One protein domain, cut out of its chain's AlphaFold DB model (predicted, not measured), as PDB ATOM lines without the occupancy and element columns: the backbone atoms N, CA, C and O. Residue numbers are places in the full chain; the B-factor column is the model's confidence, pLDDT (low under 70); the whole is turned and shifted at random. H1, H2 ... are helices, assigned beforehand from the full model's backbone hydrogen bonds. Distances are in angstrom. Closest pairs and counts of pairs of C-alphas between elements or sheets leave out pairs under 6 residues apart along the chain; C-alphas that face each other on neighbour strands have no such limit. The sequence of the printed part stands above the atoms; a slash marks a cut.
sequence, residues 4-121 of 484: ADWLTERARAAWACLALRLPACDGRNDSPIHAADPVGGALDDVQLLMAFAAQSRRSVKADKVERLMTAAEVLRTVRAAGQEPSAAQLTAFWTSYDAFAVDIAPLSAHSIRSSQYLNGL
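This is residues 4 to 121 of the 484 residues of an uncharacterized protein of Pelomonas sp. Root1444 (UniProt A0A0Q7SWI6). One helix, H2, runs through the middle; the hairpin of H3 and H4 packs on one side of it, H1 crosses it on another side at a steep tilt, and H5 packs on it with its first residues, 109 to 113, and runs on away from it. A long loop, residues 22 to 37, joins H1 to H2. The printed part has 118 residues with five named helices, H1 to H5 along the chain, and no named strand: all helix. It is compact, with a radius of gyration of the C-alphas of 14.4 A, and spans 39 by 36 by 26 A.

H2, residues 38 to 56, is the hub, touching four helices. Residues 7 to 15 of H1, residues 4 to 21, touch residues 51 to 54 of H2 at a steep tilt of 59 degrees, closest at C-alphas Ala 11 and Ala 51, 6.0 A. Residues 109 to 113 of H5, residues 109 to 120, touch residues 45 to 52 of H2 at a steep tilt of 65 degrees, closest at C-alphas Asp 45 and Ala 109, 5.5 A. H3, residues 62 to 80, and H4, residues 87 to 104, touch at a steep tilt of 41 degrees, opposite ways, closest at C-alphas Leu 68 and Ser 96, 5.0 A. Each only just touches H2, with 3 pairs of C-alphas within 8 A; the closest are Leu 43 and Ala 72, 6.4 A, and Val 46 and Tyr 97, 7.4 A. H2, H3 and H4 form an up and down bundle, each running against the one before. H1 is apart from H3, H4 and H5. Every O i to N i+4 pair is within hydrogen-bond range in H1, H3 and H5, but 14 of 15 in H2 and 13 of 14 in H4.

H2 measures 26.3 A, H3 26.5 A, H4 25.4 A, H1 25.1 A and H5 16.2 A. C-alpha 4 is at (206.002, 201.998, 149.136) and C-alpha 120 at (206.566, 180.311, 166.970).

The printed part has no cut. The link from H1 to H2 is long. Residues 4 to 5 and 7 to 33 have pLDDT under 70.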
ATOM      1  N   ALA A   4     205.699 203.420 149.044       52.88
ATOM      2  CA  ALA A   4     206.002 201.998 149.136       52.88
ATOM      3  C   ALA A   4     207.275 201.735 149.957       52.88
ATOM      4  O   ALA A   4     207.219 200.918 150.871       52.88
ATOM      5  N   ASP A   5     208.367 202.469 149.708       57.56
ATOM      6  CA  ASP A   5     209.631 202.320 150.450       57.56
ATOM      7  C   ASP A   5     209.451 202.649 151.938       57.56
ATOM      8  O   ASP A   5     209.840 201.856 152.797       57.56
ATOM      9  N   TRP A   6     208.769 203.762 152.236       75.06
ATOM     10  CA  TRP A   6     208.459 204.196 153.602       75.06
ATOM     11  C   TRP A   6     207.579 203.191 154.354       75.06
ATOM     12  O   TRP A   6     207.861 202.872 155.512       75.06
ATOM     13  N   LEU A   7     206.556 202.636 153.692       61.72
ATOM     14  CA  LEU A   7     205.726 201.572 154.258       61.72
ATOM     15  C   LEU A   7     206.536 200.304 154.502       61.72
ATOM     16  O   LEU A   7     206.408 199.727 155.576       61.72
ATOM     17  N   THR A   8     207.387 199.867 153.568       65.56
ATOM     18  CA  THR A   8     208.215 198.672 153.789       65.56
ATOM     19  C   THR A   8     209.208 198.845 154.927       65.56
ATOM     20  O   THR A   8     209.423 197.898 155.678       65.56
ATOM     21  N   GLU A   9     209.813 200.021 155.079       66.06
ATOM     22  CA  GLU A   9     210.820 200.262 156.110       66.06
ATOM     23  C   GLU A   9     210.186 200.358 157.504       66.06
ATOM     24  O   GLU A   9     210.616 199.659 158.427       66.06
ATOM     25  N   ARG A  10     209.076 201.101 157.646       67.56
ATOM     26  CA  ARG A  10     208.310 201.135 158.903       67.56
ATOM     27  C   ARG A  10     207.627 199.812 159.220       67.56
ATOM     28  O   ARG A  10     207.635 199.413 160.380       67.56
ATOM     29  N   ALA A  11     207.084 199.109 158.225       57.06
ATOM     30  CA  ALA A  11     206.474 197.802 158.442       57.06
ATOM     31  C   ALA A  11     207.516 196.769 158.873       57.06
ATOM     32  O   ALA A  11     207.237 196.021 159.798       57.06
ATOM     33  N   ARG A  12     208.725 196.756 158.285       56.62
ATOM     34  CA  ARG A  12     209.823 195.865 158.712       56.62
ATOM     35  C   ARG A  12     210.313 196.180 160.122       56.62
ATOM     36  O   ARG A  12     210.499 195.251 160.903       56.62
ATOM     37  N   ALA A  13     210.497 197.457 160.458       57.34
ATOM     38  CA  ALA A  13     210.906 197.867 161.802       57.34
ATOM     39  C   ALA A  13     209.833 197.523 162.850       57.34
ATOM     40  O   ALA A  13     210.155 196.988 163.911       57.34
ATOM     41  N   ALA A  14     208.555 197.750 162.530       52.16
ATOM     42  CA  ALA A  14     207.431 197.341 163.367       52.16
ATOM     43  C   ALA A  14     207.360 195.814 163.511       52.16
ATOM     44  O   ALA A  14     207.171 195.329 164.619       52.16
ATOM     45  N   TRP A  15     207.596 195.055 162.435       51.59
ATOM     46  CA  TRP A  15     207.631 193.588 162.456       51.59
ATOM     47  C   TRP A  15     208.744 193.042 163.349       51.59
ATOM     48  O   TRP A  15     208.502 192.157 164.162       51.59
ATOM     49  N   ALA A  16     209.961 193.578 163.219       52.00
ATOM     50  CA  ALA A  16     211.100 193.168 164.036       52.00
ATOM     51  C   ALA A  16     210.860 193.474 165.523       52.00
ATOM     52  O   ALA A  16     211.168 192.653 166.384       52.00
ATOM     53  N   CYS A  17     210.251 194.625 165.821       49.19
ATOM     54  CA  CYS A  17     209.912 195.019 167.185       49.19
ATOM     55  C   CYS A  17     208.757 194.176 167.759       49.19
ATOM     56  O   CYS A  17     208.819 193.778 168.918       49.19
ATOM     57  N   LEU A  18     207.745 193.839 166.948       50.69
ATOM     58  CA  LEU A  18     206.621 192.972 167.326       50.69
ATOM     59  C   LEU A  18     207.095 191.536 167.594       50.69
ATOM     60  O   LEU A  18     206.772 190.970 168.632       50.69
ATOM     61  N   ALA A  19     207.937 190.977 166.720       52.81
ATOM     62  CA  ALA A  19     208.499 189.633 166.874       52.81
ATOM     63  C   ALA A  19     209.365 189.475 168.141       52.81
ATOM     64  O   ALA A  19     209.478 188.371 168.669       52.81
ATOM     65  N   LEU A  20     209.955 190.569 168.637       49.47
ATOM     66  CA  LEU A  20     210.747 190.610 169.873       49.47
ATOM     67  C   LEU A  20     209.926 190.953 171.129       49.47
ATOM     68  O   LEU A  20     210.392 190.688 172.235       49.47
ATOM     69  N   ARG A  21     208.736 191.556 170.983       47.84
ATOM     70  CA  ARG A  21     207.879 192.001 172.100       47.84
ATOM     71  C   ARG A  21     206.668 191.129 172.376       47.84
ATOM     72  O   ARG A  21     206.012 191.394 173.377       47.84
ATOM     73  N   LEU A  22     206.360 190.136 171.543       46.66
ATOM     74  CA  LEU A  22     205.306 189.180 171.869       46.66
ATOM     75  C   LEU A  22     205.697 188.478 173.181       46.66
ATOM     76  O   LEU A  22     206.682 187.731 173.189       46.66
ATOM     77  N   PRO A  23     204.993 188.746 174.298       44.53
ATOM     78  CA  PRO A  23     205.222 188.024 175.537       44.53
ATOM     79  C   PRO A  23     205.051 186.542 175.223       44.53
ATOM     80  O   PRO A  23     204.188 186.186 174.418       44.53
ATOM     81  N   ALA A  24     205.861 185.679 175.840       44.44
ATOM     82  CA  ALA A  24     205.536 184.261 175.886       44.44
ATOM     83  C   ALA A  24     204.057 184.167 176.275       44.44
ATOM     84  O   ALA A  24     203.691 184.711 177.315       44.44
ATOM     85  N   CYS A  25     203.225 183.624 175.382       44.72
ATOM     86  CA  CYS A  25     201.784 183.553 175.560       44.72
ATOM     87  C   CYS A  25     201.511 182.789 176.860       44.72
ATOM     88  O   CYS A  25     201.507 181.559 176.878       44.72
ATOM     89  N   ASP A  26     201.366 183.519 177.965       46.16
ATOM     90  CA  ASP A  26     200.779 183.025 179.200       46.16
ATOM     91  C   ASP A  26     199.399 182.538 178.767       46.16
ATOM     92  O   ASP A  26     198.681 183.314 178.144       46.16
ATOM     93  N   GLY A  27     199.086 181.251 178.948       50.12
ATOM     94  CA  GLY A  27     197.977 180.531 178.296       50.12
ATOM     95  C   GLY A  27     196.559 181.005 178.648       50.12
ATOM     96  O   GLY A  27     195.631 180.200 178.711       50.12
ATOM     97  N   ARG A  28     196.382 182.298 178.922       50.19
ATOM     98  CA  ARG A  28     195.108 182.985 179.027       50.19
ATOM     99  C   ARG A  28     194.379 182.886 177.701       50.19
ATOM    100  O   ARG A  28     194.949 182.888 176.615       50.19
ATOM    101  N   ASN A  29     193.077 182.733 177.856       49.19
ATOM    102  CA  ASN A  29     192.101 182.491 176.818       49.19
ATOM    103  C   ASN A  29     191.994 183.737 175.918       49.19
ATOM    104  O   ASN A  29     191.091 184.558 176.084       49.19
ATOM    105  N   ASP A  30     192.952 183.905 175.005       53.97
ATOM    106  CA  ASP A  30     193.019 184.996 174.031       53.97
ATOM    107  C   ASP A  30     192.005 184.744 172.913       53.97
ATOM    108  O   ASP A  30     192.328 184.468 171.753       53.97
ATOM    109  N   SER A  31     190.726 184.821 173.279       57.62
ATOM    110  CA  SER A  31     189.690 185.044 172.285       57.62
ATOM    111  C   SER A  31     190.042 186.351 171.555       57.62
ATOM    112  O   SER A  31     190.349 187.341 172.222       57.62
ATOM    113  N   PRO A  32     190.032 186.382 170.208       58.22
ATOM    114  CA  PRO A  32     190.551 187.492 169.397       58.22
ATOM    115  C   PRO A  32     189.876 188.841 169.683       58.22
ATOM    116  O   PRO A  32     190.425 189.889 169.366       58.22
ATOM    117  N   ILE A  33     188.716 188.797 170.332       63.28
ATOM    118  CA  ILE A  33     188.049 189.933 170.943       63.28
ATOM    119  C   ILE A  33     188.064 189.657 172.442       63.28
ATOM    120  O   ILE A  33     187.353 188.764 172.918       63.28
ATOM    121  N   HIS A  34     188.863 190.413 173.196       77.25
ATOM    122  CA  HIS A  34     188.710 190.429 174.642       77.25
ATOM    123  C   HIS A  34     187.265 190.851 174.915       77.25
ATOM    124  O   HIS A  34     186.889 191.981 174.624       77.25
ATOM    125  N   ALA A  35     186.429 189.948 175.434       81.00
ATOM    126  CA  ALA A  35     185.017 190.258 175.682       81.00
ATOM    127  C   ALA A  35     184.857 191.463 176.629       81.00
ATOM    128  O   ALA A  35     183.866 192.183 176.559       81.00
ATOM    129  N   ALA A  36     185.866 191.699 177.474       87.62
ATOM    130  CA  ALA A  36     185.974 192.860 178.347       87.62
ATOM    131  C   ALA A  36     186.460 194.142 177.638       87.62
ATOM    132  O   ALA A  36     186.234 195.232 178.151       87.62
ATOM    133  N   ASP A  37     187.130 194.028 176.488       91.75
ATOM    134  CA  ASP A  37     187.697 195.150 175.734       91.75
ATOM    135  C   ASP A  37     187.756 194.871 174.214       91.75
ATOM    136  O   ASP A  37     188.820 194.595 173.643       91.75
ATOM    137  N   PRO A  38     186.607 194.946 173.522       91.94
ATOM    138  CA  PRO A  38     186.534 194.599 172.107       91.94
ATOM    139  C   PRO A  38     187.307 195.571 171.210       91.94
ATOM    140  O   PRO A  38     187.860 195.172 170.185       91.94
ATOM    141  N   VAL A  39     187.369 196.848 171.595       94.62
ATOM    142  CA  VAL A  39     188.077 197.885 170.830       94.62
ATOM    143  C   VAL A  39     189.590 197.711 170.960       94.62
ATOM    144  O   VAL A  39     190.299 197.888 169.974       94.62
ATOM    145  N   GLY A  40     190.088 197.341 172.146       93.12
ATOM    146  CA  GLY A  40     191.510 197.068 172.359       93.12
ATOM    147  C   GLY A  40     191.985 195.900 171.501       93.12
ATOM    148  O   GLY A  40     192.909 196.065 170.707       93.12
ATOM    149  N   GLY A  41     191.268 194.772 171.552       91.00
ATOM    150  CA  GLY A  41     191.583 193.603 170.721       91.00
ATOM    151  C   GLY A  41     191.574 193.910 169.218       91.00
ATOM    152  O   GLY A  41     192.480 193.499 168.493       91.00
ATOM    153  N   ALA A  42     190.612 194.710 168.744       94.31
ATOM    154  CA  ALA A  42     190.559 195.116 167.339       94.31
ATOM    155  C   ALA A  42     191.706 196.061 166.932       94.31
ATOM    156  O   ALA A  42     192.200 195.982 165.808       94.31
ATOM    157  N   LEU A  43     192.168 196.945 167.822       95.00
ATOM    158  CA  LEU A  43     193.332 197.802 167.554       95.00
ATOM    159  C   LEU A  43     194.628 196.995 167.403       95.00
ATOM    160  O   LEU A  43     195.499 197.397 166.619       95.00
ATOM    161  N   ASP A  44     194.741 195.878 168.118       92.25
ATOM    162  CA  ASP A  44     195.844 194.926 167.981       92.25
ATOM    163  C   ASP A  44     195.704 194.090 166.698       92.25
ATOM    164  O   ASP A  44     196.688 193.871 165.985       92.25
ATOM    165  N   ASP A  45     194.477 193.688 166.341       93.38
ATOM    166  CA  ASP A  45     194.173 193.019 165.066       93.38
ATOM    167  C   ASP A  45     194.587 193.878 163.864       93.38
ATOM    168  O   ASP A  45     195.175 193.356 162.915       93.38
ATOM    169  N   VAL A  46     194.350 195.196 163.903       95.25
ATOM    170  CA  VAL A  46     194.781 196.124 162.839       95.25
ATOM    171  C   VAL A  46     196.287 196.057 162.618       95.25
ATOM    172  O   VAL A  46     196.730 195.952 161.473       95.25
ATOM    173  N   GLN A  47     197.085 196.106 163.690       93.69
ATOM    174  CA  GLN A  47     198.545 196.052 163.563       93.69
ATOM    175  C   GLN A  47     198.988 194.737 162.934       93.69
ATOM    176  O   GLN A  47     199.808 194.739 162.016       93.69
ATOM    177  N   LEU A  48     198.404 193.630 163.392       92.00
ATOM    178  CA  LEU A  48     198.696 192.306 162.869       92.00
ATOM    179  C   LEU A  48     198.338 192.184 161.383       92.00
ATOM    180  O   LEU A  48     199.160 191.731 160.586       92.00
ATOM    181  N   LEU A  49     197.134 192.615 160.999       93.81
ATOM    182  CA  LEU A  49     196.652 192.563 159.621       93.81
ATOM    183  C   LEU A  49     197.498 193.442 158.692       93.81
ATOM    184  O   LEU A  49     197.830 193.022 157.586       93.81
ATOM    185  N   MET A  50     197.903 194.635 159.135       93.94
ATOM    186  CA  MET A  50     198.777 195.519 158.359       93.94
ATOM    187  C   MET A  50     200.191 194.963 158.205       93.94
ATOM    188  O   MET A  50     200.742 194.962 157.102       93.94
ATOM    189  N   ALA A  51     200.767 194.454 159.295       90.69
ATOM    190  CA  ALA A  51     202.066 193.795 159.291       90.69
ATOM    191  C   ALA A  51     202.067 192.597 158.328       90.69
ATOM    192  O   ALA A  51     203.010 192.401 157.557       90.69
ATOM    193  N   PHE A  52     200.976 191.832 158.324       90.69
ATOM    194  CA  PHE A  52     200.770 190.722 157.408       90.69
ATOM    195  C   PHE A  52     200.575 191.173 155.952       90.69
ATOM    196  O   PHE A  52     201.193 190.610 155.046       90.69
ATOM    197  N   ALA A  53     199.752 192.192 155.694       92.94
ATOM    198  CA  ALA A  53     199.518 192.722 154.348       92.94
ATOM    199  C   ALA A  53     200.825 193.220 153.706       92.94
ATOM    200  O   ALA A  53     201.111 192.907 152.549       92.94
ATOM    201  N   ALA A  54     201.663 193.907 154.490       91.31
ATOM    202  CA  ALA A  54     202.982 194.357 154.058       91.31
ATOM    203  C   ALA A  54     203.931 193.185 153.743       91.31
ATOM    204  O   ALA A  54     204.630 193.211 152.729       91.31
ATOM    205  N   GLN A  55     203.945 192.138 154.576       88.38
ATOM    206  CA  GLN A  55     204.800 190.961 154.377       88.38
ATOM    207  C   GLN A  55     204.367 190.116 153.169       88.38
ATOM    208  O   GLN A  55     205.206 189.686 152.377       88.38
ATOM    209  N   SER A  56     203.062 189.890 153.018       86.50
ATOM    210  CA  SER A  56     202.474 189.052 151.963       86.50
ATOM    211  C   SER A  56     202.432 189.726 150.587       86.50
ATOM    212  O   SER A  56     202.040 189.087 149.612       86.50
ATOM    213  N   ARG A  57     202.851 190.999 150.485       87.31
ATOM    214  CA  ARG A  57     202.803 191.822 149.261       87.31
ATOM    215  C   ARG A  57     201.401 191.911 148.638       87.31
ATOM    216  O   ARG A  57     201.278 192.091 147.427       87.31
ATOM    217  N   ARG A  58     200.338 191.783 149.438       86.25
ATOM    218  CA  ARG A  58     198.967 191.982 148.949       86.25
ATOM    219  C   ARG A  58     198.738 193.463 148.655       86.25
ATOM    220  O   ARG A  58     199.088 194.324 149.460       86.25
ATOM    221  N   SER A  59     198.136 193.763 147.506       87.75
ATOM    222  CA  SER A  59     197.790 195.137 147.149       87.75
ATOM    223  C   SER A  59     196.550 195.575 147.927       87.75
ATOM    224  O   SER A  59     195.427 195.263 147.537       87.75
ATOM    225  N   VAL A  60     196.750 196.303 149.021       94.25
ATOM    226  CA  VAL A  60     195.666 197.035 149.683       94.25
ATOM    227  C   VAL A  60     195.694 198.477 149.200       94.25
ATOM    228  O   VAL A  60     196.770 199.058 149.032       94.25
ATOM    229  N   LYS A  61     194.523 199.063 148.942       95.44
ATOM    230  CA  LYS A  61     194.460 200.449 148.475       95.44
ATOM    231  C   LYS A  61     194.974 201.396 149.565       95.44
ATOM    232  O   LYS A  61     194.569 201.298 150.724       95.44
ATOM    233  N   ALA A  62     195.876 202.303 149.189       94.88
ATOM    234  CA  ALA A  62     196.563 203.196 150.125       94.88
ATOM    235  C   ALA A  62     195.593 204.065 150.945       94.88
ATOM    236  O   ALA A  62     195.790 204.248 152.142       94.88
ATOM    237  N   ASP A  63     194.502 204.515 150.324       96.81
ATOM    238  CA  ASP A  63     193.447 205.322 150.939       96.81
ATOM    239  C   ASP A  63     192.705 204.588 152.068       96.81
ATOM    240  O   ASP A  63     192.275 205.203 153.044       96.81
ATOM    241  N   LYS A  64     192.532 203.268 151.958       96.44
ATOM    242  CA  LYS A  64     191.923 202.454 153.020       96.44
ATOM    243  C   LYS A  64     192.884 202.253 154.187       96.44
ATOM    244  O   LYS A  64     192.465 202.356 155.336       96.44
ATOM    245  N   VAL A  65     194.168 202.024 153.892       96.00
ATOM    246  CA  VAL A  65     195.221 201.906 154.914       96.00
ATOM    247  C   VAL A  65     195.346 203.204 155.711       96.00
ATOM    248  O   VAL A  65     195.386 203.170 156.938       96.00
ATOM    249  N   GLU A  66     195.367 204.347 155.025       96.75
ATOM    250  CA  GLU A  66     195.475 205.668 155.647       96.75
ATOM    251  C   GLU A  66     194.269 205.984 156.540       96.75
ATOM    252  O   GLU A  66     194.442 206.404 157.689       96.75
ATOM    253  N   ARG A  67     193.047 205.712 156.058       97.38
ATOM    254  CA  ARG A  67     191.815 205.884 156.844       97.38
ATOM    255  C   ARG A  67     191.805 205.017 158.099       97.38
ATOM    256  O   ARG A  67     191.522 205.523 159.184       97.38
ATOM    257  N   LEU A  68     192.168 203.740 157.967       97.44
ATOM    258  CA  LEU A  68     192.238 202.823 159.101       97.44
ATOM    259  C   LEU A  68     193.299 203.251 160.118       97.44
ATOM    260  O   LEU A  68     193.011 203.285 161.311       97.44
ATOM    261  N   MET A  69     194.501 203.616 159.665       96.94
ATOM    262  CA  MET A  69     195.576 204.086 160.544       96.94
ATOM    263  C   MET A  69     195.189 205.356 161.293       96.94
ATOM    264  O   MET A  69     195.420 205.443 162.497       96.94
ATOM    265  N   THR A  70     194.560 206.310 160.604       97.56
ATOM    266  CA  THR A  70     194.091 207.559 161.214       97.56
ATOM    267  C   THR A  70     193.033 207.278 162.279       97.56
ATOM    268  O   THR A  70     193.153 207.751 163.407       97.56
ATOM    269  N   ALA A  71     192.027 206.457 161.963       97.75
ATOM    270  CA  ALA A  71     190.981 206.097 162.919       97.75
ATOM    271  C   ALA A  71     191.533 205.307 164.120       97.75
ATOM    272  O   ALA A  71     191.160 205.575 165.263       97.75
ATOM    273  N   ALA A  72     192.453 204.366 163.882       97.38
ATOM    274  CA  ALA A  72     193.100 203.590 164.934       97.38
ATOM    275  C   ALA A  72     193.951 204.474 165.862       97.38
ATOM    276  O   ALA A  72     193.921 204.288 167.077       97.38
ATOM    277  N   GLU A  73     194.678 205.455 165.320       97.25
ATOM    278  CA  GLU A  73     195.493 206.381 166.112       97.25
ATOM    279  C   GLU A  73     194.637 207.318 166.975       97.25
ATOM    280  O   GLU A  73     194.931 207.529 168.152       97.25
ATOM    281  N   VAL A  74     193.517 207.811 166.436       97.81
ATOM    282  CA  VAL A  74     192.541 208.585 167.219       97.81
ATOM    283  C   VAL A  74     192.017 207.759 168.396       97.81
ATOM    284  O   VAL A  74     191.990 208.244 169.524       97.81
ATOM    285  N   LEU A  75     191.660 206.490 168.181       97.75
ATOM    286  CA  LEU A  75     191.219 205.634 169.285       97.75
ATOM    287  C   LEU A  75     192.333 205.348 170.300       97.75
ATOM    288  O   LEU A  75     192.063 205.340 171.500       97.75
ATOM    289  N   ARG A  76     193.583 205.144 169.861       96.69
ATOM    290  CA  ARG A  76     194.720 204.945 170.778       96.69
ATOM    291  C   ARG A  76     194.981 206.171 171.644       96.69
ATOM    292  O   ARG A  76     195.184 206.011 172.842       96.69
ATOM    293  N   THR A  77     194.945 207.372 171.069       97.00
ATOM    294  CA  THR A  77     195.191 208.623 171.808       97.00
ATOM    295  C   THR A  77     194.096 208.909 172.838       97.00
ATOM    296  O   THR A  77     194.416 209.187 173.993       97.00
ATOM    297  N   VAL A  78     192.818 208.751 172.471       97.50
ATOM    298  CA  VAL A  78     191.677 208.895 173.396       97.50
ATOM    299  C   VAL A  78     191.783 207.907 174.561       97.50
ATOM    300  O   VAL A  78     191.654 208.286 175.724       97.50
ATOM    301  N   ARG A  79     192.113 206.645 174.266       95.88
ATOM    302  CA  ARG A  79     192.280 205.614 175.298       95.88
ATOM    303  C   ARG A  79     193.501 205.844 176.182       95.88
ATOM    304  O   ARG A  79     193.417 205.624 177.385       95.88
ATOM    305  N   ALA A  80     194.618 206.299 175.618       95.12
ATOM    306  CA  ALA A  80     195.816 206.641 176.386       95.12
ATOM    307  C   ALA A  80     195.565 207.803 177.362       95.12
ATOM    308  O   ALA A  80     196.177 207.851 178.425       95.12
ATOM    309  N   ALA A  81     194.629 208.697 177.035       97.44
ATOM    310  CA  ALA A  81     194.158 209.756 177.925       97.44
ATOM    311  C   ALA A  81     193.149 209.276 178.992       97.44
ATOM    312  O   ALA A  81     192.672 210.089 179.782       97.44
ATOM    313  N   GLY A  82     192.796 207.985 179.017       96.38
ATOM    314  CA  GLY A  82     191.786 207.431 179.925       96.38
ATOM    315  C   GLY A  82     190.354 207.873 179.605       96.38
ATOM    316  O   GLY A  82     189.484 207.782 180.467       96.38
ATOM    317  N   GLN A  83     190.108 208.381 178.395       97.56
ATOM    318  CA  GLN A  83     188.793 208.846 177.959       97.56
ATOM    319  C   GLN A  83     188.035 207.742 177.213       97.56
ATOM    320  O   GLN A  83     188.633 206.905 176.531       97.56
ATOM    321  N   GLU A  84     186.703 207.759 177.312       96.44
ATOM    322  CA  GLU A  84     185.854 206.875 176.513       96.44
ATOM    323  C   GLU A  84     185.739 207.396 175.069       96.44
ATOM    324  O   GLU A  84     185.494 208.589 174.862       96.44
ATOM    325  N   PRO A  85     185.900 206.534 174.048       97.12
ATOM    326  CA  PRO A  85     185.757 206.958 172.665       97.12
ATOM    327  C   PRO A  85     184.313 207.331 172.336       97.12
ATOM    328  O   PRO A  85     183.371 206.607 172.653       97.12
ATOM    329  N   SER A  86     184.137 208.439 171.622       97.88
ATOM    330  CA  SER A  86     182.816 208.857 171.147       97.88
ATOM    331  C   SER A  86     182.250 207.885 170.103       97.88
ATOM    332  O   SER A  86     182.988 207.253 169.339       97.88
ATOM    333  N   ALA A  87     180.920 207.819 169.994       97.31
ATOM    334  CA  ALA A  87     180.233 206.955 169.027       97.31
ATOM    335  C   ALA A  87     180.668 207.212 167.569       97.31
ATOM    336  O   ALA A  87     180.785 206.274 166.778       97.31
ATOM    337  N   ALA A  88     180.963 208.469 167.218       97.56
ATOM    338  CA  ALA A  88     181.461 208.839 165.894       97.56
ATOM    339  C   ALA A  88     182.859 208.256 165.617       97.56
ATOM    340  O   ALA A  88     183.097 207.720 164.536       97.56
ATOM    341  N   GLN A  89     183.764 208.295 166.604       98.00
ATOM    342  CA  GLN A  89     185.109 207.715 166.494       98.00
ATOM    343  C   GLN A  89     185.053 206.189 166.367       98.00
ATOM    344  O   GLN A  89     185.734 205.622 165.512       98.00
ATOM    345  N   LEU A  90     184.203 205.530 167.163       97.75
ATOM    346  CA  LEU A  90     183.986 204.083 167.066       97.75
ATOM    347  C   LEU A  90     183.433 203.691 165.695       97.75
ATOM    348  O   LEU A  90     183.950 202.775 165.063       97.75
ATOM    349  N   THR A  91     182.423 204.410 165.205       97.69
ATOM    350  CA  THR A  91     181.822 204.147 163.889       97.69
ATOM    351  C   THR A  91     182.850 204.310 162.769       97.69
ATOM    352  O   THR A  91     182.955 203.442 161.902       97.69
ATOM    353  N   ALA A  92     183.649 205.382 162.799       97.56
ATOM    354  CA  ALA A  92     184.697 205.628 161.809       97.56
ATOM    355  C   ALA A  92     185.768 204.523 161.806       97.56
ATOM    356  O   ALA A  92     186.190 204.069 160.737       97.56
ATOM    357  N   PHE A  93     186.165 204.058 162.993       97.88
ATOM    358  CA  PHE A  93     187.088 202.939 163.145       97.88
ATOM    359  C   PHE A  93     186.511 201.643 162.589       97.88
ATOM    360  O   PHE A  93     187.119 201.064 161.694       97.88
ATOM    361  N   TRP A  94     185.334 201.213 163.051       97.69
ATOM    362  CA  TRP A  94     184.741 199.944 162.624       97.69
ATOM    363  C   TRP A  94     184.439 199.917 161.125       97.69
ATOM    364  O   TRP A  94     184.695 198.911 160.475       97.69
ATOM    365  N   THR A  95     183.999 201.042 160.553       97.94
ATOM    366  CA  THR A  95     183.783 201.165 159.102       97.94
ATOM    367  C   THR A  95     185.093 201.011 158.322       97.94
ATOM    368  O   THR A  95     185.141 200.319 157.306       97.94
ATOM    369  N   SER A  96     186.177 201.634 158.795       97.62
ATOM    370  CA  SER A  96     187.495 201.522 158.152       97.62
ATOM    371  C   SER A  96     188.109 200.132 158.344       97.62
ATOM    372  O   SER A  96     188.755 199.616 157.434       97.62
ATOM    373  N   TYR A  97     187.888 199.524 159.512       97.00
ATOM    374  CA  TYR A  97     188.334 198.177 159.854       97.00
ATOM    375  C   TYR A  97     187.670 197.138 158.954       97.00
ATOM    376  O   TYR A  97     188.369 196.348 158.329       97.00
ATOM    377  N   ASP A  98     186.344 197.186 158.823       96.50
ATOM    378  CA  ASP A  98     185.579 196.277 157.969       96.50
ATOM    379  C   ASP A  98     185.985 196.419 156.494       96.50
ATOM    380  O   ASP A  98     186.336 195.439 155.835       96.50
ATOM    381  N   ALA A  99     186.093 197.656 155.993       95.94
ATOM    382  CA  ALA A  99     186.519 197.918 154.616       95.94
ATOM    383  C   ALA A  99     187.935 197.402 154.292       95.94
ATOM    384  O   ALA A  99     188.222 197.091 153.129       95.94
ATOM    385  N   PHE A 100     188.818 197.351 155.291       96.06
ATOM    386  CA  PHE A 100     190.163 196.789 155.189       96.06
ATOM    387  C   PHE A 100     190.164 195.263 155.347       96.06
ATOM    388  O   PHE A 100     190.849 194.573 154.595       96.06
ATOM    389  N   ALA A 101     189.357 194.725 156.265       94.12
ATOM    390  CA  ALA A 101     189.177 193.288 156.453       94.12
ATOM    391  C   ALA A 101     188.629 192.617 155.182       94.12
ATOM    392  O   ALA A 101     189.122 191.561 154.788       94.12
ATOM    393  N   VAL A 102     187.696 193.271 154.480       94.56
ATOM    394  CA  VAL A 102     187.184 192.821 153.174       94.56
ATOM    395  C   VAL A 102     188.296 192.723 152.123       94.56
ATOM    396  O   VAL A 102     188.331 191.752 151.371       94.56
ATOM    397  N   ASP A 103     189.244 193.665 152.090       94.12
ATOM    398  CA  ASP A 103     190.374 193.622 151.143       94.12
ATOM    399  C   ASP A 103     191.409 192.541 151.499       94.12
ATOM    400  O   ASP A 103     192.164 192.078 150.639       94.12
ATOM    401  N   ILE A 104     191.459 192.133 152.768       92.56
ATOM    402  CA  ILE A 104     192.361 191.087 153.264       92.56
ATOM    403  C   ILE A 104     191.723 189.689 153.200       92.56
ATOM    404  O   ILE A 104     192.442 188.687 153.278       92.56
ATOM    405  N   ALA A 105     190.416 189.585 152.943       89.62
ATOM    406  CA  ALA A 105     189.719 188.317 152.756       89.62
ATOM    407  C   ALA A 105     190.467 187.373 151.774       89.62
ATOM    408  O   ALA A 105     191.114 187.821 150.817       89.62
ATOM    409  N   PRO A 106     190.463 186.048 152.010       89.31
ATOM    410  CA  PRO A 106     189.732 185.310 153.049       89.31
ATOM    411  C   PRO A 106     190.415 185.293 154.433       89.31
ATOM    412  O   PRO A 106     190.049 184.487 155.286       89.31
ATOM    413  N   LEU A 107     191.432 186.127 154.666       89.38
ATOM    414  CA  LEU A 107     192.204 186.102 155.904       89.38
ATOM    415  C   LEU A 107     191.537 186.895 157.020       89.38
ATOM    416  O   LEU A 107     191.028 187.991 156.809       89.38
ATOM    417  N   SER A 108     191.616 186.353 158.230       90.56
ATOM    418  CA  SER A 108     191.212 187.028 159.458       90.56
ATOM    419  C   SER A 108     192.410 187.191 160.388       90.56
ATOM    420  O   SER A 108     193.352 186.390 160.355       90.56
ATOM    421  N   ALA A 109     192.366 188.199 161.262       89.44
ATOM    422  CA  ALA A 109     193.389 188.393 162.289       89.44
ATOM    423  C   ALA A 109     193.561 187.127 163.149       89.44
ATOM    424  O   ALA A 109     194.681 186.721 163.459       89.44
ATOM    425  N   HIS A 110     192.455 186.433 163.432       85.06
ATOM    426  CA  HIS A 110     192.452 185.160 164.149       85.06
ATOM    427  C   HIS A 110     193.248 184.058 163.432       85.06
ATOM    428  O   HIS A 110     194.030 183.345 164.068       85.06
ATOM    429  N   SER A 111     193.089 183.926 162.112       84.12
ATOM    430  CA  SER A 111     193.818 182.920 161.333       84.12
ATOM    431  C   SER A 111     195.319 183.229 161.271       84.12
ATOM    432  O   SER A 111     196.147 182.331 161.444       84.12
ATOM    433  N   ILE A 112     195.684 184.514 161.164       87.62
ATOM    434  CA  ILE A 112     197.085 184.959 161.198       87.62
ATOM    435  C   ILE A 112     197.712 184.684 162.570       87.62
ATOM    436  O   ILE A 112     198.792 184.094 162.616       87.62
ATOM    437  N   ARG A 113     197.046 185.037 163.684       85.81
ATOM    438  CA  ARG A 113     197.540 184.723 165.043       85.81
ATOM    439  C   ARG A 113     197.737 183.226 165.227       85.81
ATOM    440  O   ARG A 113     198.792 182.801 165.685       85.81
ATOM    441  N   SER A 114     196.752 182.429 164.819       81.00
ATOM    442  CA  SER A 114     196.813 180.967 164.925       81.00
ATOM    443  C   SER A 114     197.994 180.396 164.134       81.00
ATOM    444  O   SER A 114     198.719 179.534 164.627       81.00
ATOM    445  N   SER A 115     198.237 180.914 162.927       81.12
ATOM    446  CA  SER A 115     199.382 180.537 162.093       81.12
ATOM    447  C   SER A 115     200.722 180.959 162.712       81.12
ATOM    448  O   SER A 115     201.660 180.164 162.745       81.12
ATOM    449  N   GLN A 116     200.821 182.181 163.242       81.19
ATOM    450  CA  GLN A 116     202.037 182.680 163.891       81.19
ATOM    451  C   GLN A 116     202.363 181.923 165.176       81.19
ATOM    452  O   GLN A 116     203.523 181.584 165.390       81.19
ATOM    453  N   TYR A 117     201.352 181.611 165.987       79.69
ATOM    454  CA  TYR A 117     201.511 180.793 167.184       79.69
ATOM    455  C   TYR A 117     202.120 179.432 166.834       79.69
ATOM    456  O   TYR A 117     203.127 179.035 167.416       79.69
ATOM    457  N   LEU A 118     201.583 178.757 165.811       70.62
ATOM    458  CA  LEU A 118     202.120 177.477 165.343       70.62
ATOM    459  C   LEU A 118     203.561 177.588 164.825       70.62
ATOM    460  O   LEU A 118     204.369 176.708 165.106       70.62
ATOM    461  N   ASN A 119     203.896 178.667 164.114       73.56
ATOM    462  CA  ASN A 119     205.255 178.904 163.618       73.56
ATOM    463  C   ASN A 119     206.246 179.300 164.729       73.56
ATOM    464  O   ASN A 119     207.448 179.079 164.587       73.56
ATOM    465  N   GLY A 120     205.760 179.895 165.821       72.88
ATOM    466  CA  GLY A 120     206.566 180.311 166.970       72.88
ATOM    467  C   GLY A 120     206.946 179.165 167.911       72.88
ATOM    468  O   GLY A 120     207.936 179.273 168.639       72.88
ATOM    469  N   LEU A 121     206.205 178.051 167.881       72.56
ATOM    470  CA  LEU A 121     206.533 176.850 168.649       72.56
ATOM    471  C   LEU A 121     207.838 176.234 168.124       72.56
ATOM    472  O   LEU A 121     207.877 175.575 167.086       72.56
TER     473      LEU A 121